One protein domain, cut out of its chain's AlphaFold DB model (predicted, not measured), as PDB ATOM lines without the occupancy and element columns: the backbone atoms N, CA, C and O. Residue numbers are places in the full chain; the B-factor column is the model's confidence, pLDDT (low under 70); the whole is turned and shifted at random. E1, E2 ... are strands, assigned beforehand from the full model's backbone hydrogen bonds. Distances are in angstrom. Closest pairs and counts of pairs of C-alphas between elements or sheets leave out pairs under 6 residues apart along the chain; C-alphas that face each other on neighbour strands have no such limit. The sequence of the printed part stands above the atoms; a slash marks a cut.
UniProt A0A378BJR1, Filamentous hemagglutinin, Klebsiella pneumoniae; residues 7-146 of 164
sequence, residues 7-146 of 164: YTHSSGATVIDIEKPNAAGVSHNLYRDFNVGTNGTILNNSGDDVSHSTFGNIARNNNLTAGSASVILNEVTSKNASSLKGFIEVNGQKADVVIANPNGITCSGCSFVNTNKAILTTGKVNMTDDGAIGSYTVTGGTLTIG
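What this domain is: This is residues 7 to 146 of the 164 residues of the protein "Filamentous hemagglutinin" of Klebsiella pneumoniae (UniProt A0A378BJR1). The chain is wound in stacked turns, a short three-sided solenoid of strands. Two larger parallel sheets, E1 E3 E8 E11 and E2 E6 E9 E12, stand face to face, and a small parallel sheet, E7 E10 E15, covers one side between them; the hairpin E13 and E14 lies over the outer side of the second sheet, and the hairpin E4 and E5 lies beyond the first. The printed part has 140 residues with no named helix and fifteen named strands, E1 to E15 in order. The class is all strand, with 68 residues, under half, in named strands. The whole is compact, with a radius of gyration of the C-alphas of 14.4 A and spans of 42 by 36 by 24 A.

How they stand to each other: E1, residues 14 to 17, is an edge strand, parallel to E3, residues 41 to 45, with N 16 and O 42 at 2.8 A. E3 is parallel to E8, residues 87 to 92, with N 43 and O 89 at 2.7 A; E8 is parallel to E11, residues 110 to 113, with N 88 and O 111 at 2.8 A. E2, residues 26 to 31, is parallel to E6, residues 71 to 76, with N 29 and O 73 at 2.8 A. E6 is parallel to E9, residues 95 to 100, with N 74 and O 98 at 2.8 A; E9 is parallel to E12, residues 115 to 121, with N 99 and O 119 at 2.8 A. These two sheets form a sandwich, two sheets face to face, their best planes 7 degrees apart. In the small sheet E7, residues 82 to 84, is parallel to E10, residues 105 to 107, with N 84 and O 106 at 2.8 A, and E10 to E15, residues 143 to 145, with N 144 and O 105 at 2.8 A. E7 runs on into E8 at 83 degrees, and E10 into E11 at 80 degrees. The hairpin E4, residues 50 to 52, and E5, residues 56 to 58, has N 50 and O 58 at 2.9 A. The hairpin E13, residues 124 to 127, and E14, residues 133 to 137, has N 126 and O 135 at 2.9 A.

Where its parts are: E1 begins at C-alpha 14, (62.865, -41.757, -61.691). E2 is 15.6 A long, E6 16.0 A, E8 15.5 A, E9 15.7 A and E12 16.4 A. E15 ends at C-alpha 145, (44.337, -36.701, -72.612).

The domain as a whole: The C-alphas of Ser 53 and Thr 139, the two farthest apart, are 42.7 A apart. The printed part has no cut. The link E5 to E6, residues 59 to 70, is long. The mean pLDDT of the printed part is 97.0, and no printed residue is under 70.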
ATOM      1  N   TYR A   7      67.534 -44.889 -62.349       97.19
ATOM      2  CA  TYR A   7      67.502 -45.099 -60.905       97.19
ATOM      3  C   TYR A   7      66.392 -44.273 -60.249       97.19
ATOM      4  O   TYR A   7      65.857 -43.332 -60.830       97.19
ATOM      5  N   THR A   8      66.017 -44.636 -59.023       97.00
ATOM      6  CA  THR A   8      65.074 -43.837 -58.228       97.00
ATOM      7  C   THR A   8      65.857 -42.844 -57.381       97.00
ATOM      8  O   THR A   8      66.707 -43.243 -56.586       97.00
ATOM      9  N   HIS A   9      65.582 -41.554 -57.558       95.06
ATOM     10  CA  HIS A   9      66.177 -40.484 -56.767       95.06
ATOM     11  C   HIS A   9      65.609 -40.475 -55.339       95.06
ATOM     12  O   HIS A   9      64.507 -40.969 -55.098       95.06
ATOM     13  N   SER A  10      66.300 -39.844 -54.388       92.56
ATOM     14  CA  SER A  10      65.806 -39.682 -53.007       92.56
ATOM     15  C   SER A  10      64.492 -38.891 -52.907       92.56
ATOM     16  O   SER A  10      63.765 -39.024 -51.927       92.56
ATOM     17  N   SER A  11      64.154 -38.116 -53.940       90.69
ATOM     18  CA  SER A  11      62.869 -37.420 -54.082       90.69
ATOM     19  C   SER A  11      61.722 -38.340 -54.521       90.69
ATOM     20  O   SER A  11      60.570 -37.914 -54.545       90.69
ATOM     21  N   GLY A  12      62.022 -39.585 -54.900       94.12
ATOM     22  CA  GLY A  12      61.069 -40.555 -55.438       94.12
ATOM     23  C   GLY A  12      60.856 -40.467 -56.951       94.12
ATOM     24  O   GLY A  12      60.170 -41.333 -57.498       94.12
ATOM     25  N   ALA A  13      61.423 -39.463 -57.626       96.50
ATOM     26  CA  ALA A  13      61.404 -39.360 -59.084       96.50
ATOM     27  C   ALA A  13      62.329 -40.409 -59.718       96.50
ATOM     28  O   ALA A  13      63.390 -40.730 -59.174       96.50
ATOM     29  N   THR A  14      61.959 -40.922 -60.889       98.12
ATOM     30  CA  THR A  14      62.865 -41.757 -61.691       98.12
ATOM     31  C   THR A  14      63.821 -40.859 -62.465       98.12
ATOM     32  O   THR A  14      63.369 -40.024 -63.240       98.12
ATOM     33  N   VAL A  15      65.127 -41.031 -62.294       98.38
ATOM     34  CA  VAL A  15      66.141 -40.366 -63.120       98.38
ATOM     35  C   VAL A  15      66.586 -41.337 -64.201       98.38
ATOM     36  O   VAL A  15      66.916 -42.482 -63.898       98.38
ATOM     37  N   ILE A  16      66.572 -40.879 -65.448       98.69
ATOM     38  CA  ILE A  16      67.040 -41.616 -66.619       98.69
ATOM     39  C   ILE A  16      68.277 -40.906 -67.153       98.69
ATOM     40  O   ILE A  16      68.191 -39.756 -67.588       98.69
ATOM     41  N   ASP A  17      69.407 -41.600 -67.150       98.69
ATOM     42  CA  ASP A  17      70.602 -41.151 -67.849       98.69
ATOM     43  C   ASP A  17      70.408 -41.422 -69.338       98.69
ATOM     44  O   ASP A  17      70.536 -42.551 -69.809       98.69
ATOM     45  N   ILE A  18      70.040 -40.369 -70.074       98.81
ATOM     46  CA  ILE A  18      69.773 -40.472 -71.506       98.81
ATOM     47  C   ILE A  18      71.011 -40.970 -72.260       98.81
ATOM     48  O   ILE A  18      72.154 -40.735 -71.850       98.81
ATOM     49  N   GLU A  19      70.783 -41.616 -73.392       98.44
ATOM     50  CA  GLU A  19      71.840 -42.101 -74.266       98.44
ATOM     51  C   GLU A  19      72.657 -40.956 -74.866       98.44
ATOM     52  O   GLU A  19      72.192 -39.816 -74.999       98.44
ATOM     53  N   LYS A  20      73.883 -41.273 -75.279       98.19
ATOM     54  CA  LYS A  20      74.769 -40.315 -75.942       98.19
ATOM     55  C   LYS A  20      74.085 -39.711 -77.184       98.19
ATOM     56  O   LYS A  20      73.658 -40.469 -78.057       98.19
ATOM     57  N   PRO A  21      74.031 -38.373 -77.323       98.25
ATOM     58  CA  PRO A  21      73.512 -37.744 -78.528       98.25
ATOM     59  C   PRO A  21      74.347 -38.103 -79.757       98.25
ATOM     60  O   PRO A  21      75.578 -38.177 -79.697       98.25
ATOM     61  N   ASN A  22      73.678 -38.302 -80.888       97.50
ATOM     62  CA  ASN A  22      74.342 -38.464 -82.176       97.50
ATOM     63  C   ASN A  22      74.822 -37.112 -82.747       97.50
ATOM     64  O   ASN A  22      74.670 -36.062 -82.124       97.50
ATOM     65  N   ALA A  23      75.402 -37.130 -83.951       96.81
ATOM     66  CA  ALA A  23      75.938 -35.927 -84.599       96.81
ATOM     67  C   ALA A  23      74.875 -34.850 -84.902       96.81
ATOM     68  O   ALA A  23      75.214 -33.671 -84.967       96.81
ATOM     69  N   ALA A  24      73.601 -35.234 -85.031       97.75
ATOM     70  CA  ALA A  24      72.473 -34.316 -85.180       97.75
ATOM     71  C   ALA A  24      71.936 -33.786 -83.830       97.75
ATOM     72  O   ALA A  24      70.980 -33.010 -83.800       97.75
ATOM     73  N   GLY A  25      72.530 -34.195 -82.704       98.12
ATOM     74  CA  GLY A  25      72.122 -33.799 -81.355       98.12
ATOM     75  C   GLY A  25      70.940 -34.592 -80.789       98.12
ATOM     76  O   GLY A  25      70.405 -34.215 -79.744       98.12
ATOM     77  N   VAL A  26      70.537 -35.691 -81.440       98.69
ATOM     78  CA  VAL A  26      69.452 -36.558 -80.965       98.69
ATOM     79  C   VAL A  26      70.007 -37.620 -80.021       98.69
ATOM     80  O   VAL A  26      70.813 -38.458 -80.422       98.69
ATOM     81  N   SER A  27      69.541 -37.614 -78.775       98.62
ATOM     82  CA  SER A  27      69.659 -38.753 -77.863       98.62
ATOM     83  C   SER A  27      68.483 -39.700 -78.113       98.62
ATOM     84  O   SER A  27      67.329 -39.338 -77.863       98.62
ATOM     85  N   HIS A  28      68.759 -40.890 -78.657       98.25
ATOM     86  CA  HIS A  28      67.741 -41.890 -78.999       98.25
ATOM     87  C   HIS A  28      67.678 -42.981 -77.932       98.25
ATOM     88  O   HIS A  28      68.539 -43.850 -77.855       98.25
ATOM     89  N   ASN A  29      66.630 -42.923 -77.121       98.62
ATOM     90  CA  ASN A  29      66.412 -43.778 -75.968       98.62
ATOM     91  C   ASN A  29      65.320 -44.793 -76.310       98.62
ATOM     92  O   ASN A  29      64.174 -44.412 -76.563       98.62
ATOM     93  N   LEU A  30      65.680 -46.075 -76.346       98.06
ATOM     94  CA  LEU A  30      64.763 -47.162 -76.681       98.06
ATOM     95  C   LEU A  30      64.257 -47.829 -75.409       98.06
ATOM     96  O   LEU A  30      65.056 -48.222 -74.572       98.06
ATOM     97  N   TYR A  31      62.948 -48.015 -75.302       98.19
ATOM     98  CA  TYR A  31      62.328 -48.615 -74.127       98.19
ATOM     99  C   TYR A  31      61.499 -49.836 -74.498       98.19
ATOM    100  O   TYR A  31      60.808 -49.866 -75.526       98.19
ATOM    101  N   ARG A  32      61.477 -50.820 -73.603       97.19
ATOM    102  CA  ARG A  32      60.370 -51.773 -73.543       97.19
ATOM    103  C   ARG A  32      59.129 -51.143 -72.929       97.19
ATOM    104  O   ARG A  32      58.041 -51.336 -73.463       97.19
ATOM    105  N   ASP A  33      59.292 -50.363 -71.870       96.94
ATOM    106  CA  ASP A  33      58.208 -49.686 -71.169       96.94
ATOM    107  C   ASP A  33      58.631 -48.265 -70.804       96.94
ATOM    108  O   ASP A  33      59.617 -48.066 -70.102       96.94
ATOM    109  N   PHE A  34      57.861 -47.272 -71.246       98.44
ATOM    110  CA  PHE A  34      58.047 -45.884 -70.831       98.44
ATOM    111  C   PHE A  34      56.759 -45.366 -70.198       98.44
ATOM    112  O   PHE A  34      55.787 -45.051 -70.889       98.44
ATOM    113  N   ASN A  35      56.754 -45.310 -68.868       98.56
ATOM    114  CA  ASN A  35      55.648 -44.828 -68.052       98.56
ATOM    115  C   ASN A  35      56.172 -43.804 -67.051       98.56
ATOM    116  O   ASN A  35      57.275 -43.947 -66.532       98.56
ATOM    117  N   VAL A  36      55.354 -42.801 -66.741       98.56
ATOM    118  CA  VAL A  36      55.698 -41.755 -65.773       98.56
ATOM    119  C   VAL A  36      54.689 -41.812 -64.640       98.56
ATOM    120  O   VAL A  36      53.495 -41.579 -64.843       98.56
ATOM    121  N   GLY A  37      55.171 -42.157 -63.448       97.56
ATOM    122  CA  GLY A  37      54.379 -42.138 -62.222       97.56
ATOM    123  C   GLY A  37      54.115 -40.714 -61.726       97.56
ATOM    124  O   GLY A  37      54.623 -39.738 -62.270       97.56
ATOM    125  N   THR A  38      53.342 -40.583 -60.652       96.31
ATOM    126  CA  THR A  38      53.023 -39.275 -60.050       96.31
ATOM    127  C   THR A  38      54.239 -38.569 -59.449       96.31
ATOM    128  O   THR A  38      54.237 -37.347 -59.361       96.31
ATOM    129  N   ASN A  39      55.291 -39.315 -59.090       96.06
ATOM    130  CA  ASN A  39      56.564 -38.750 -58.624       96.06
ATOM    131  C   ASN A  39      57.419 -38.161 -59.761       96.06
ATOM    132  O   ASN A  39      58.439 -37.539 -59.486       96.06
ATOM    133  N   GLY A  40      57.000 -38.341 -61.017       97.38
ATOM    134  CA  GLY A  40      57.670 -37.795 -62.188       97.38
ATOM    135  C   GLY A  40      58.935 -38.540 -62.609       97.38
ATOM    136  O   GLY A  40      59.382 -39.504 -61.981       97.38
ATOM    137  N   THR A  41      59.483 -38.064 -63.719       98.44
ATOM    138  CA  THR A  41      60.689 -38.579 -64.359       98.44
ATOM    139  C   THR A  41      61.602 -37.416 -64.726       98.44
ATOM    140  O   THR A  41      61.142 -36.383 -65.212       98.44
ATOM    141  N   ILE A  42      62.902 -37.598 -64.523       98.44
ATOM    142  CA  ILE A  42      63.948 -36.640 -64.862       98.44
ATOM    143  C   ILE A  42      64.833 -37.265 -65.941       98.44
ATOM    144  O   ILE A  42      65.454 -38.301 -65.725       98.44
ATOM    145  N   LEU A  43      64.888 -36.631 -67.105       98.75
ATOM    146  CA  LEU A  43      65.775 -36.956 -68.214       98.75
ATOM    147  C   LEU A  43      67.101 -36.226 -67.981       98.75
ATOM    148  O   LEU A  43      67.168 -34.999 -68.088       98.75
ATOM    149  N   ASN A  44      68.150 -36.959 -67.616       98.62
ATOM    150  CA  ASN A  44      69.429 -36.381 -67.230       98.62
ATOM    151  C   ASN A  44      70.256 -35.957 -68.448       98.62
ATOM    152  O   ASN A  44      71.050 -36.730 -68.980       98.62
ATOM    153  N   ASN A  45      70.064 -34.713 -68.885       98.69
ATOM    154  CA  ASN A  45      70.770 -34.088 -70.001       98.69
ATOM    155  C   ASN A  45      71.928 -33.189 -69.523       98.69
ATOM    156  O   ASN A  45      72.217 -32.157 -70.132       98.69
ATOM    157  N   SER A  46      72.555 -33.536 -68.394       98.31
ATOM    158  CA  SER A  46      73.667 -32.778 -67.823       98.31
ATOM    159  C   SER A  46      74.958 -33.581 -67.835       98.31
ATOM    160  O   SER A  46      75.026 -34.680 -67.286       98.31
ATOM    161  N   GLY A  47      75.998 -33.007 -68.441       97.50
ATOM    162  CA  GLY A  47      77.359 -33.530 -68.357       97.50
ATOM    163  C   GLY A  47      78.017 -33.287 -66.997       97.50
ATOM    164  O   GLY A  47      79.033 -33.918 -66.730       97.50
ATOM    165  N   ASP A  48      77.431 -32.440 -66.149       97.25
ATOM    166  CA  ASP A  48      77.907 -32.085 -64.809       97.25
ATOM    167  C   ASP A  48      76.856 -32.430 -63.740       97.25
ATOM    168  O   ASP A  48      75.677 -32.628 -64.054       97.25
ATOM    169  N   ASP A  49      77.265 -32.477 -62.472       96.81
ATOM    170  CA  ASP A  49      76.339 -32.627 -61.346       96.81
ATOM    171  C   ASP A  49      75.428 -31.393 -61.236       96.81
ATOM    172  O   ASP A  49      75.887 -30.252 -61.331       96.81
ATOM    173  N   VAL A  50      74.130 -31.610 -61.006       96.06
ATOM    174  CA  VAL A  50      73.138 -30.533 -60.891       96.06
ATOM    175  C   VAL A  50      72.493 -30.553 -59.515       96.06
ATOM    176  O   VAL A  50      71.786 -31.489 -59.144       96.06
ATOM    177  N   SER A  51      72.674 -29.465 -58.772       92.62
ATOM    178  CA  SER A  51      72.019 -29.266 -57.481       92.62
ATOM    179  C   SER A  51      70.635 -28.639 -57.650       92.62
ATOM    180  O   SER A  51      70.513 -27.470 -58.014       92.62
ATOM    181  N   HIS A  52      69.588 -29.405 -57.337       85.12
ATOM    182  CA  HIS A  52      68.209 -28.917 -57.290       85.12
ATOM    183  C   HIS A  52      67.800 -28.526 -55.875       85.12
ATOM    184  O   HIS A  52      68.023 -29.280 -54.930       85.12
ATOM    185  N   SER A  53      67.091 -27.405 -55.734       81.94
ATOM    186  CA  SER A  53      66.450 -27.035 -54.465       81.94
ATOM    187  C   SER A  53      65.300 -27.976 -54.089       81.94
ATOM    188  O   SER A  53      65.063 -28.207 -52.907       81.94
ATOM    189  N   THR A  54      64.598 -28.526 -55.085       78.38
ATOM    190  CA  THR A  54      63.438 -29.409 -54.885       78.38
ATOM    191  C   THR A  54      63.836 -30.873 -54.727       78.38
ATOM    192  O   THR A  54      63.265 -31.576 -53.899       78.38
ATOM    193  N   PHE A  55      64.792 -31.349 -55.528       84.25
ATOM    194  CA  PHE A  55      65.116 -32.774 -55.580       84.25
ATOM    195  C   PHE A  55      66.407 -33.137 -54.867       84.25
ATOM    196  O   PHE A  55      66.538 -34.292 -54.499       84.25
ATOM    197  N   GLY A  56      67.315 -32.196 -54.607       89.06
ATOM    198  CA  GLY A  56      68.674 -32.497 -54.160       89.06
ATOM    199  C   GLY A  56      69.646 -32.650 -55.333       89.06
ATOM    200  O   GLY A  56      69.359 -32.226 -56.451       89.06
ATOM    201  N   ASN A  57      70.830 -33.203 -55.073       94.50
ATOM    202  CA  ASN A  57      71.867 -33.329 -56.096       94.50
ATOM    203  C   ASN A  57      71.589 -34.501 -57.040       94.50
ATOM    204  O   ASN A  57      71.537 -35.645 -56.595       94.50
ATOM    205  N   ILE A  58      71.501 -34.213 -58.335       96.75
ATOM    206  CA  ILE A  58      71.433 -35.209 -59.402       96.75
ATOM    207  C   ILE A  58      72.829 -35.317 -60.006       96.75
ATOM    208  O   ILE A  58      73.365 -34.331 -60.514       96.75
ATOM    209  N   ALA A  59      73.422 -36.508 -59.928       97.12
ATOM    210  CA  ALA A  59      74.749 -36.761 -60.479       97.12
ATOM    211  C   ALA A  59      74.768 -36.585 -62.005       97.12
ATOM    212  O   ALA A  59      73.751 -36.771 -62.678       97.12
ATOM    213  N   ARG A  60      75.937 -36.258 -62.554       98.00
ATOM    214  CA  ARG A  60      76.163 -36.152 -63.997       98.00
ATOM    215  C   ARG A  60      75.764 -37.418 -64.757       98.00
ATOM    216  O   ARG A  60      75.967 -38.534 -64.282       98.00
ATOM    217  N   ASN A  61      75.326 -37.237 -65.997       98.50
ATOM    218  CA  ASN A  61      75.169 -38.328 -66.948       98.50
ATOM    219  C   ASN A  61      76.495 -38.579 -67.689       98.50
ATOM    220  O   ASN A  61      76.955 -37.756 -68.486       98.50
ATOM    221  N   ASN A  62      77.103 -39.745 -67.454       97.88
ATOM    222  CA  ASN A  62      78.386 -40.119 -68.060       97.88
ATOM    223  C   ASN A  62      78.299 -40.457 -69.561       97.88
ATOM    224  O   ASN A  62      79.333 -40.514 -70.227       97.88
ATOM    225  N   ASN A  63      77.097 -40.629 -70.122       98.06
ATOM    226  CA  ASN A  63      76.904 -40.881 -71.554       98.06
ATOM    227  C   ASN A  63      77.173 -39.630 -72.409       98.06
ATOM    228  O   ASN A  63      77.484 -39.738 -73.598       98.06
ATOM    229  N   LEU A  64      77.093 -38.429 -71.824       97.81
ATOM    230  CA  LEU A  64      77.146 -37.143 -72.533       97.81
ATOM    231  C   LEU A  64      78.578 -36.682 -72.847       97.81
ATOM    232  O   LEU A  64      78.926 -35.508 -72.725       97.81
ATOM    233  N   THR A  65      79.428 -37.604 -73.302       94.75
ATOM    234  CA  THR A  65      80.841 -37.329 -73.620       94.75
ATOM    235  C   THR A  65      81.024 -36.371 -74.803       94.75
ATOM    236  O   THR A  65      82.135 -35.923 -75.058       94.75
ATOM    237  N   ALA A  66      79.964 -36.130 -75.579       91.38
ATOM    238  CA  ALA A  66      79.949 -35.249 -76.746       91.38
ATOM    239  C   ALA A  66      79.087 -33.990 -76.522       91.38
ATOM    240  O   ALA A  66      78.763 -33.292 -77.479       91.38
ATOM    241  N   GLY A  67      78.726 -33.707 -75.267       96.88
ATOM    242  CA  GLY A  67      77.792 -32.646 -74.905       96.88
ATOM    243  C   GLY A  67      76.352 -33.138 -74.774       96.88
ATOM    244  O   GLY A  67      76.046 -34.315 -74.980       96.88
ATOM    245  N   SER A  68      75.479 -32.216 -74.378       98.56
ATOM    246  CA  SER A  68      74.063 -32.474 -74.115       98.56
ATOM    247  C   SER A  68      73.253 -32.618 -75.408       98.56
ATOM    248  O   SER A  68      73.592 -32.050 -76.448       98.56
ATOM    249  N   ALA A  69      72.137 -33.337 -75.332       98.69
ATOM    250  CA  ALA A  69      71.178 -33.475 -76.419       98.69
ATOM    251  C   ALA A  69      70.446 -32.155 -76.699       98.69
ATOM    252  O   ALA A  69      70.070 -31.436 -75.769       98.69
ATOM    253  N   SER A  70      70.160 -31.887 -77.974       98.50
ATOM    254  CA  SER A  70      69.172 -30.886 -78.396       98.50
ATOM    255  C   SER A  70      67.768 -31.491 -78.496       98.50
ATOM    256  O   SER A  70      66.778 -30.787 -78.288       98.50
ATOM    257  N   VAL A  71      67.681 -32.801 -78.758       98.75
ATOM    258  CA  VAL A  71      66.441 -33.584 -78.811       98.75
ATOM    259  C   VAL A  71      66.614 -34.871 -78.012       98.75
ATOM    260  O   VAL A  71      67.547 -35.635 -78.251       98.75
ATOM    261  N   ILE A  72      65.687 -35.144 -77.101       98.88
ATOM    262  CA  ILE A  72      65.617 -36.396 -76.347       98.88
ATOM    263  C   ILE A  72      64.425 -37.191 -76.874       98.88
ATOM    264  O   ILE A  72      63.267 -36.897 -76.559       98.88
ATOM    265  N   LEU A  73      64.715 -38.195 -77.697       98.88
ATOM    266  CA  LEU A  73      63.727 -39.124 -78.220       98.88
ATOM    267  C   LEU A  73      63.595 -40.311 -77.270       98.88
ATOM    268  O   LEU A  73      64.564 -41.026 -77.038       98.88
ATOM    269  N   ASN A  74      62.386 -40.527 -76.761       98.81
ATOM    270  CA  ASN A  74      62.004 -41.688 -75.973       98.81
ATOM    271  C   ASN A  74      61.038 -42.544 -76.792       98.81
ATOM    272  O   ASN A  74      59.879 -42.168 -76.974       98.81
ATOM    273  N   GLU A  75      61.516 -43.671 -77.310       98.56
ATOM    274  CA  GLU A  75      60.758 -44.535 -78.215       98.56
ATOM    275  C   GLU A  75      60.483 -45.896 -77.577       98.56
ATOM    276  O   GLU A  75      61.399 -46.643 -77.232       98.56
ATOM    277  N   VAL A  76      59.203 -46.242 -77.445       98.50
ATOM    278  CA  VAL A  76      58.784 -47.569 -76.991       98.50
ATOM    279  C   VAL A  76      58.744 -48.523 -78.180       98.50
ATOM    280  O   VAL A  76      58.010 -48.311 -79.143       98.50
ATOM    281  N   THR A  77      59.513 -49.605 -78.085       96.31
ATOM    282  CA  THR A  77      59.670 -50.614 -79.151       96.31
ATOM    283  C   THR A  77      58.915 -51.916 -78.878       96.31
ATOM    284  O   THR A  77      58.844 -52.791 -79.743       96.31
ATOM    285  N   SER A  78      58.346 -52.065 -77.677       96.62
ATOM    286  CA  SER A  78      57.483 -53.196 -77.333       96.62
ATOM    287  C   SER A  78      56.051 -52.991 -77.855       96.62
ATOM    288  O   SER A  78      55.779 -52.084 -78.638       96.62
ATOM    289  N   LYS A  79      55.118 -53.846 -77.418       96.62
ATOM    290  CA  LYS A  79      53.676 -53.713 -77.689       96.62
ATOM    291  C   LYS A  79      52.911 -52.986 -76.572       96.62
ATOM    292  O   LYS A  79      51.684 -52.932 -76.605       96.62
ATOM    293  N   ASN A  80      53.614 -52.468 -75.567       97.62
ATOM    294  CA  ASN A  80      53.002 -51.843 -74.400       97.62
ATOM    295  C   ASN A  80      52.701 -50.364 -74.671       97.62
ATOM    296  O   ASN A  80      53.508 -49.654 -75.272       97.62
ATOM    297  N   ALA A  81      51.542 -49.892 -74.212       98.31
ATOM    298  CA  ALA A  81      51.175 -48.477 -74.253       98.31
ATOM    299  C   ALA A  81      51.824 -47.692 -73.099       98.31
ATOM    300  O   ALA A  81      52.182 -48.263 -72.069       98.31
ATOM    301  N   SER A  82      51.932 -46.372 -73.259       98.81
ATOM    302  CA  SER A  82      52.500 -45.472 -72.250       98.81
ATOM    303  C   SER A  82      51.423 -44.769 -71.427       98.81
ATOM    304  O   SER A  82      50.451 -44.238 -71.966       98.81
ATOM    305  N   SER A  83      51.638 -44.682 -70.117       98.69
ATOM    306  CA  SER A  83      50.852 -43.883 -69.176       98.69
ATOM    307  C   SER A  83      51.731 -42.815 -68.525       98.69
ATOM    308  O   SER A  83      52.676 -43.133 -67.805       98.69
ATOM    309  N   LEU A  84      51.371 -41.546 -68.710       98.62
ATOM    310  CA  LEU A  84      52.101 -40.378 -68.218       98.62
ATOM    311  C   LEU A  84      51.254 -39.632 -67.175       98.62
ATOM    312  O   LEU A  84      50.281 -38.959 -67.524       98.62
ATOM    313  N   LYS A  85      51.602 -39.770 -65.893       98.00
ATOM    314  CA  LYS A  85      50.816 -39.265 -64.748       98.00
ATOM    315  C   LYS A  85      51.511 -38.177 -63.923       98.00
ATOM    316  O   LYS A  85      50.964 -37.736 -62.918       98.00
ATOM    317  N   GLY A  86      52.709 -37.762 -64.319       97.19
ATOM    318  CA  GLY A  86      53.516 -36.788 -63.589       97.19
ATOM    319  C   GLY A  86      54.395 -35.957 -64.513       97.19
ATOM    320  O   GLY A  86      54.249 -35.997 -65.739       97.19
ATOM    321  N   PHE A  87      55.298 -35.180 -63.922       97.19
ATOM    322  CA  PHE A  87      56.197 -34.334 -64.695       97.19
ATOM    323  C   PHE A  87      57.265 -35.157 -65.426       97.19
ATOM    324  O   PHE A  87      57.692 -36.208 -64.953       97.19
ATOM    325  N   ILE A  88      57.706 -34.637 -66.565       98.31
ATOM    326  CA  ILE A  88      58.900 -35.055 -67.289       98.31
ATOM    327  C   ILE A  88      59.803 -33.826 -67.346       98.31
ATOM    328  O   ILE A  88      59.458 -32.826 -67.978       98.31
ATOM    329  N   GLU A  89      60.922 -33.865 -66.637       97.25
ATOM    330  CA  GLU A  89      61.883 -32.765 -66.570       97.25
ATOM    331  C   GLU A  89      63.135 -33.096 -67.373       97.25
ATOM    332  O   GLU A  89      63.632 -34.212 -67.301       97.25
ATOM    333  N   VAL A  90      63.684 -32.121 -68.093       98.31
ATOM    334  CA  VAL A  90      65.053 -32.210 -68.612       98.31
ATOM    335  C   VAL A  90      66.003 -31.614 -67.575       98.31
ATOM    336  O   VAL A  90      65.966 -30.413 -67.330       98.31
ATOM    337  N   ASN A  91      66.864 -32.419 -66.958       97.88
ATOM    338  CA  ASN A  91      67.907 -31.910 -66.067       97.88
ATOM    339  C   ASN A  91      69.093 -31.370 -66.877       97.88
ATOM    340  O   ASN A  91      69.516 -32.000 -67.843       97.88
ATOM    341  N   GLY A  92      69.648 -30.227 -66.473       97.19
ATOM    342  CA  GLY A  92      70.745 -29.572 -67.188       97.19
ATOM    343  C   GLY A  92      70.275 -28.755 -68.394       97.19
ATOM    344  O   GLY A  92      69.379 -27.911 -68.286       97.19
ATOM    345  N   GLN A  93      70.915 -28.959 -69.547       97.88
ATOM    346  CA  GLN A  93      70.638 -28.174 -70.750       97.88
ATOM    347  C   GLN A  93      69.243 -28.488 -71.311       97.88
ATOM    348  O   GLN A  93      68.890 -29.650 -71.507       97.88
ATOM    349  N   LYS A  94      68.462 -27.440 -71.617       97.75
ATOM    350  CA  LYS A  94      67.136 -27.572 -72.246       97.75
ATOM    351  C   LYS A  94      67.214 -28.324 -73.574       97.75
ATOM    352  O   LYS A  94      68.084 -28.034 -74.392       97.75
ATOM    353  N   ALA A  95      66.230 -29.186 -73.811       98.44
ATOM    354  CA  ALA A  95      66.070 -29.940 -75.050       98.44
ATOM    355  C   ALA A  95      64.596 -29.995 -75.484       98.44
ATOM    356  O   ALA A  95      63.690 -29.696 -74.699       98.44
ATOM    357  N   ASP A  96      64.356 -30.376 -76.736       98.56
ATOM    358  CA  ASP A  96      63.055 -30.899 -77.156       98.56
ATOM    359  C   ASP A  96      62.888 -32.326 -76.614       98.56
ATOM    360  O   ASP A  96      63.841 -33.103 -76.585       98.56
ATOM    361  N   VAL A  97      61.677 -32.688 -76.195       98.75
ATOM    362  CA  VAL A  97      61.348 -34.032 -75.703       98.75
ATOM    363  C   VAL A  97      60.313 -34.660 -76.621       98.75
ATOM    364  O   VAL A  97      59.235 -34.101 -76.829       98.75
ATOM    365  N   VAL A  98      60.618 -35.846 -77.137       98.81
ATOM    366  CA  VAL A  98      59.699 -36.647 -77.948       98.81
ATOM    367  C   VAL A  98      59.396 -37.939 -77.204       98.81
ATOM    368  O   VAL A  98      60.315 -38.664 -76.835       98.81
ATOM    369  N   ILE A  99      58.115 -38.239 -76.999       98.81
ATOM    370  CA  ILE A  99      57.645 -39.545 -76.537       98.81
ATOM    371  C   ILE A  99      56.910 -40.207 -77.701       98.81
ATOM    372  O   ILE A  99      55.844 -39.742 -78.116       98.81
ATOM    373  N   ALA A 100      57.490 -41.278 -78.231       98.75
ATOM    374  CA  ALA A 100      56.960 -42.038 -79.353       98.75
ATOM    375  C   ALA A 100      56.536 -43.434 -78.891       98.75
ATOM    376  O   ALA A 100      57.352 -44.220 -78.411       98.75
ATOM    377  N   ASN A 101      55.251 -43.749 -79.032       98.69
ATOM    378  CA  ASN A 101      54.738 -45.080 -78.730       98.69
ATOM    379  C   ASN A 101      53.579 -45.450 -79.669       98.69
ATOM    380  O   ASN A 101      52.444 -45.015 -79.442       98.69
ATOM    381  N   PRO A 102      53.827 -46.295 -80.687       98.25
ATOM    382  CA  PRO A 102      52.793 -46.729 -81.624       98.25
ATOM    383  C   PRO A 102      51.601 -47.459 -81.005       98.25
ATOM    384  O   PRO A 102      50.525 -47.497 -81.597       98.25
ATOM    385  N   ASN A 103      51.758 -48.006 -79.800       98.38
ATOM    386  CA  ASN A 103      50.694 -48.726 -79.101       98.38
ATOM    387  C   ASN A 103      49.718 -47.785 -78.376       98.38
ATOM    388  O   ASN A 103      48.657 -48.223 -77.935       98.38
ATOM    389  N   GLY A 104      50.055 -46.499 -78.260       98.56
ATOM    390  CA  GLY A 104      49.229 -45.481 -77.621       98.56
ATOM    391  C   GLY A 104      49.905 -44.795 -76.439       98.56
ATOM    392  O   GLY A 104      50.821 -45.323 -75.802       98.56
ATOM    393  N   ILE A 105      49.425 -43.589 -76.143       98.88
ATOM    394  CA  ILE A 105      49.917 -42.730 -75.065       98.88
ATOM    395  C   ILE A 105      48.709 -42.156 -74.332       98.88
ATOM    396  O   ILE A 105      47.861 -41.510 -74.935       98.88
ATOM    397  N   THR A 106      48.651 -42.335 -73.018       98.75
ATOM    398  CA  THR A 106      47.703 -41.623 -72.159       98.75
ATOM    399  C   THR A 106      48.456 -40.632 -71.285       98.75
ATOM    400  O   THR A 106      49.280 -41.036 -70.471       98.75
ATOM    401  N   CYS A 107      48.153 -39.342 -71.409       98.12
ATOM    402  CA  CYS A 107      48.588 -38.315 -70.465       98.12
ATOM    403  C   CYS A 107      47.424 -37.948 -69.542       98.12
ATOM    404  O   CYS A 107      46.414 -37.426 -70.001       98.12
ATOM    405  N   SER A 108      47.564 -38.184 -68.240       97.44
ATOM    406  CA  SER A 108      46.597 -37.748 -67.227       97.44
ATOM    407  C   SER A 108      47.352 -37.157 -66.045       97.44
ATOM    408  O   SER A 108      47.741 -37.863 -65.121       97.44
ATOM    409  N   GLY A 109      47.579 -35.846 -66.094       95.94
ATOM    410  CA  GLY A 109      48.377 -35.097 -65.126       95.94
ATOM    411  C   GLY A 109      49.821 -34.861 -65.567       95.94
ATOM    412  O   GLY A 109      50.610 -34.358 -64.771       95.94
ATOM    413  N   CYS A 110      50.178 -35.186 -66.815       97.25
ATOM    414  CA  CYS A 110      51.541 -34.979 -67.289       97.25
ATOM    415  C   CYS A 110      51.881 -33.490 -67.472       97.25
ATOM    416  O   CYS A 110      51.019 -32.657 -67.788       97.25
ATOM    417  N   SER A 111      53.153 -33.156 -67.274       97.00
ATOM    418  CA  SER A 111      53.715 -31.825 -67.523       97.00
ATOM    419  C   SER A 111      55.155 -31.936 -67.999       97.00
ATOM    420  O   SER A 111      55.824 -32.911 -67.676       97.00
ATOM    421  N   PHE A 112      55.643 -30.927 -68.712       96.88
ATOM    422  CA  PHE A 112      57.019 -30.890 -69.199       96.88
ATOM    423  C   PHE A 112      57.758 -29.711 -68.577       96.88
ATOM    424  O   PHE A 112      57.238 -28.595 -68.543       96.88
ATOM    425  N   VAL A 113      58.955 -29.968 -68.060       95.31
ATOM    426  CA  VAL A 113      59.760 -28.984 -67.329       95.31
ATOM    427  C   VAL A 113      61.131 -28.871 -67.974       95.31
ATOM    428  O   VAL A 113      61.698 -29.859 -68.440       95.31
ATOM    429  N   ASN A 114      61.642 -27.642 -68.043       95.38
ATOM    430  CA  ASN A 114      62.914 -27.317 -68.684       95.38
ATOM    431  C   ASN A 114      62.997 -27.834 -70.138       95.38
ATOM    432  O   ASN A 114      64.049 -28.220 -70.634       95.38
ATOM    433  N   THR A 115      61.858 -27.843 -70.831       95.38
ATOM    434  CA  THR A 115      61.715 -28.388 -72.188       95.38
ATOM    435  C   THR A 115      61.412 -27.257 -73.170       95.38
ATOM    436  O   THR A 115      60.673 -26.332 -72.829       95.38
ATOM    437  N   ASN A 116      61.979 -27.299 -74.376       94.31
ATOM    438  CA  ASN A 116      61.685 -26.326 -75.437       94.31
ATOM    439  C   ASN A 116      60.351 -26.661 -76.125       94.31
ATOM    440  O   ASN A 116      59.427 -25.847 -76.124       94.31
ATOM    441  N   LYS A 117      60.234 -27.882 -76.657       95.75
ATOM    442  CA  LYS A 117      58.998 -28.463 -77.196       95.75
ATOM    443  C   LYS A 117      58.788 -29.869 -76.651       95.75
ATOM    444  O   LYS A 117      59.738 -30.636 -76.528       95.75
ATOM    445  N   ALA A 118      57.536 -30.217 -76.384       96.75
ATOM    446  CA  ALA A 118      57.134 -31.576 -76.047       96.75
ATOM    447  C   ALA A 118      56.278 -32.150 -77.179       96.75
ATOM    448  O   ALA A 118      55.277 -31.547 -77.567       96.75
ATOM    449  N   ILE A 119      56.667 -33.309 -77.705       97.62
ATOM    450  CA  ILE A 119      55.947 -34.030 -78.756       97.62
ATOM    451  C   ILE A 119      55.514 -35.378 -78.192       97.62
ATOM    452  O   ILE A 119      56.337 -36.167 -77.735       97.62
ATOM    453  N   LEU A 120      54.216 -35.653 -78.258       98.44
ATOM    454  CA  LEU A 120      53.650 -36.969 -77.990       98.44
ATOM    455  C   LEU A 120      53.134 -37.534 -79.312       98.44
ATOM    456  O   LEU A 120      52.329 -36.885 -79.981       98.44
ATOM    457  N   THR A 121      53.592 -38.720 -79.704       98.56
ATOM    458  CA  THR A 121      53.218 -39.323 -80.988       98.56
ATOM    459  C   THR A 121      52.988 -40.824 -80.873       98.56
ATOM    460  O   THR A 121      53.713 -41.533 -80.179       98.56
ATOM    461  N   THR A 122      51.988 -41.321 -81.597       98.56
ATOM    462  CA  THR A 122      51.797 -42.758 -81.850       98.56
ATOM    463  C   THR A 122      52.417 -43.188 -83.180       98.56
ATOM    464  O   THR A 122      52.178 -44.283 -83.679       98.56
ATOM    465  N   GLY A 123      53.208 -42.316 -83.803       97.69
ATOM    466  CA  GLY A 123      53.942 -42.648 -85.010       97.69
ATOM    467  C   GLY A 123      55.228 -43.405 -84.712       97.69
ATOM    468  O   GLY A 123      55.893 -43.152 -83.709       97.69
ATOM    469  N   LYS A 124      55.614 -44.281 -85.641       97.44
ATOM    470  CA  LYS A 124      56.997 -44.755 -85.734       97.44
ATOM    471  C   LYS A 124      57.892 -43.575 -86.117       97.44
ATOM    472  O   LYS A 124      57.544 -42.833 -87.040       97.44
ATOM    473  N   VAL A 125      59.024 -43.410 -85.438       97.94
ATOM    474  CA  VAL A 125      59.984 -42.349 -85.764       97.94
ATOM    475  C   VAL A 125      60.875 -42.811 -86.911       97.94
ATOM    476  O   VAL A 125      61.475 -43.882 -86.850       97.94
ATOM    477  N   ASN A 126      60.953 -42.014 -87.976       97.81
ATOM    478  CA  ASN A 126      61.883 -42.256 -89.073       97.81
ATOM    479  C   ASN A 126      63.028 -41.254 -88.967       97.81
ATOM    480  O   ASN A 126      62.822 -40.040 -89.088       97.81
ATOM    481  N   MET A 127      64.224 -41.784 -88.744       97.75
ATOM    482  CA  MET A 127      65.454 -41.009 -88.706       97.75
ATOM    483  C   MET A 127      65.951 -40.756 -90.131       97.75
ATOM    484  O   MET A 127      65.764 -41.592 -91.014       97.75
ATOM    485  N   THR A 128      66.561 -39.600 -90.354       97.88
ATOM    486  CA  THR A 128      67.329 -39.309 -91.569       97.88
ATOM    487  C   THR A 128      68.700 -39.987 -91.510       97.88
ATOM    488  O   THR A 128      69.140 -40.431 -90.447       97.88
ATOM    489  N   ASP A 129      69.401 -40.048 -92.644       95.81
ATOM    490  CA  ASP A 129      70.721 -40.691 -92.737       95.81
ATOM    491  C   ASP A 129      71.793 -40.011 -91.864       95.81
ATOM    492  O   ASP A 129      72.726 -40.664 -91.400       95.81
ATOM    493  N   ASP A 130      71.651 -38.710 -91.593       93.81
ATOM    494  CA  ASP A 130      72.502 -37.935 -90.678       93.81
ATOM    495  C   ASP A 130      72.089 -38.063 -89.195       93.81
ATOM    496  O   ASP A 130      72.735 -37.499 -88.311       93.81
ATOM    497  N   GLY A 131      71.045 -38.845 -88.900       95.94
ATOM    498  CA  GLY A 131      70.591 -39.144 -87.545       95.94
ATOM    499  C   GLY A 131      69.652 -38.100 -86.934       95.94
ATOM    500  O   GLY A 131      69.363 -38.178 -85.739       95.94
ATOM    501  N   ALA A 132      69.146 -37.138 -87.704       98.00
ATOM    502  CA  ALA A 132      68.063 -36.270 -87.246       98.00
ATOM    503  C   ALA A 132      66.708 -37.007 -87.272       98.00
ATOM    504  O   ALA A 132      66.554 -38.062 -87.890       98.00
ATOM    505  N   ILE A 133      65.692 -36.447 -86.609       98.44
ATOM    506  CA  ILE A 133      64.311 -36.917 -86.783       98.44
ATOM    507  C   ILE A 133      63.776 -36.342 -88.095       98.44
ATOM    508  O   ILE A 133      63.605 -35.130 -88.214       98.44
ATOM    509  N   GLY A 134      63.483 -37.208 -89.066       98.06
ATOM    510  CA  GLY A 134      62.959 -36.800 -90.370       98.06
ATOM    511  C   GLY A 134      61.437 -36.724 -90.408       98.06
ATOM    512  O   GLY A 134      60.865 -35.753 -90.898       98.06
ATOM    513  N   SER A 135      60.756 -37.758 -89.907       97.81
ATOM    514  CA  SER A 135      59.289 -37.817 -89.925       97.81
ATOM    515  C   SER A 135      58.717 -38.771 -88.879       97.81
ATOM    516  O   SER A 135      59.425 -39.596 -88.300       97.81
ATOM    517  N   TYR A 136      57.401 -38.681 -88.685       97.94
ATOM    518  CA  TYR A 136      56.616 -39.622 -87.892       97.94
ATOM    519  C   TYR A 136      55.602 -40.318 -88.800       97.94
ATOM    520  O   TYR A 136      54.743 -39.657 -89.383       97.94
ATOM    521  N   THR A 137      55.663 -41.645 -88.899       98.06
ATOM    522  CA  THR A 137      54.662 -42.424 -89.642       98.06
ATOM    523  C   THR A 137      53.597 -42.931 -88.682       98.06
ATOM    524  O   THR A 137      53.834 -43.879 -87.933       98.06
ATOM    525  N   VAL A 138      52.421 -42.305 -88.709       97.81
ATOM    526  CA  VAL A 138      51.275 -42.680 -87.869       97.81
ATOM    527  C   VAL A 138      50.371 -43.642 -88.635       97.81
ATOM    528  O   VAL A 138      49.761 -43.266 -89.631       97.81
ATOM    529  N   THR A 139      50.278 -44.883 -88.164       96.44
ATOM    530  CA  THR A 139      49.399 -45.920 -88.740       96.44
ATOM    531  C   THR A 139      48.298 -46.373 -87.785       96.44
ATOM    532  O   THR A 139      47.424 -47.143 -88.178       96.44
ATOM    533  N   GLY A 140      48.321 -45.906 -86.534       95.25
ATOM    534  CA  GLY A 140      47.378 -46.293 -85.495       95.25
ATOM    535  C   GLY A 140      47.791 -45.787 -84.114       95.25
ATOM    536  O   GLY A 140      48.539 -44.813 -83.992       95.25
ATOM    537  N   GLY A 141      47.285 -46.464 -83.082       95.50
ATOM    538  CA  GLY A 141      47.445 -46.065 -81.685       95.50
ATOM    539  C   GLY A 141      46.509 -44.919 -81.295       95.50
ATOM    540  O   GLY A 141      45.990 -44.189 -82.139       95.50
ATOM    541  N   THR A 142      46.271 -44.766 -79.995       98.19
ATOM    542  CA  THR A 142      45.444 -43.676 -79.463       98.19
ATOM    543  C   THR A 142      46.277 -42.788 -78.559       98.19
ATOM    544  O   THR A 142      46.985 -43.277 -77.677       98.19
ATOM    545  N   LEU A 143      46.173 -41.478 -78.776       98.12
ATOM    546  CA  LEU A 143      46.676 -40.468 -77.860       98.12
ATOM    547  C   LEU A 143      45.507 -39.907 -77.046       98.12
ATOM    548  O   LEU A 143      44.626 -39.246 -77.591       98.12
ATOM    549  N   THR A 144      45.508 -40.175 -75.745       98.50
ATOM    550  CA  THR A 144      44.434 -39.790 -74.826       98.50
ATOM    551  C   THR A 144      44.933 -38.741 -73.844       98.50
ATOM    552  O   THR A 144      45.915 -38.959 -73.133       98.50
ATOM    553  N   ILE A 145      44.211 -37.625 -73.740       97.94
ATOM    554  CA  ILE A 145      44.337 -36.701 -72.612       97.94
ATOM    555  C   ILE A 145      43.262 -37.076 -71.591       97.94
ATOM    556  O   ILE A 145      42.072 -36.925 -71.847       97.94
ATOM    557  N   GLY A 146      43.694 -37.643 -70.467       96.75
ATOM    558  CA  GLY A 146      42.826 -38.112 -69.393       96.75
ATOM    559  C   GLY A 146      42.290 -36.984 -68.514       96.75
ATOM    560  O   GLY A 146      42.602 -35.812 -68.709       96.75
TER     561      GLY A 146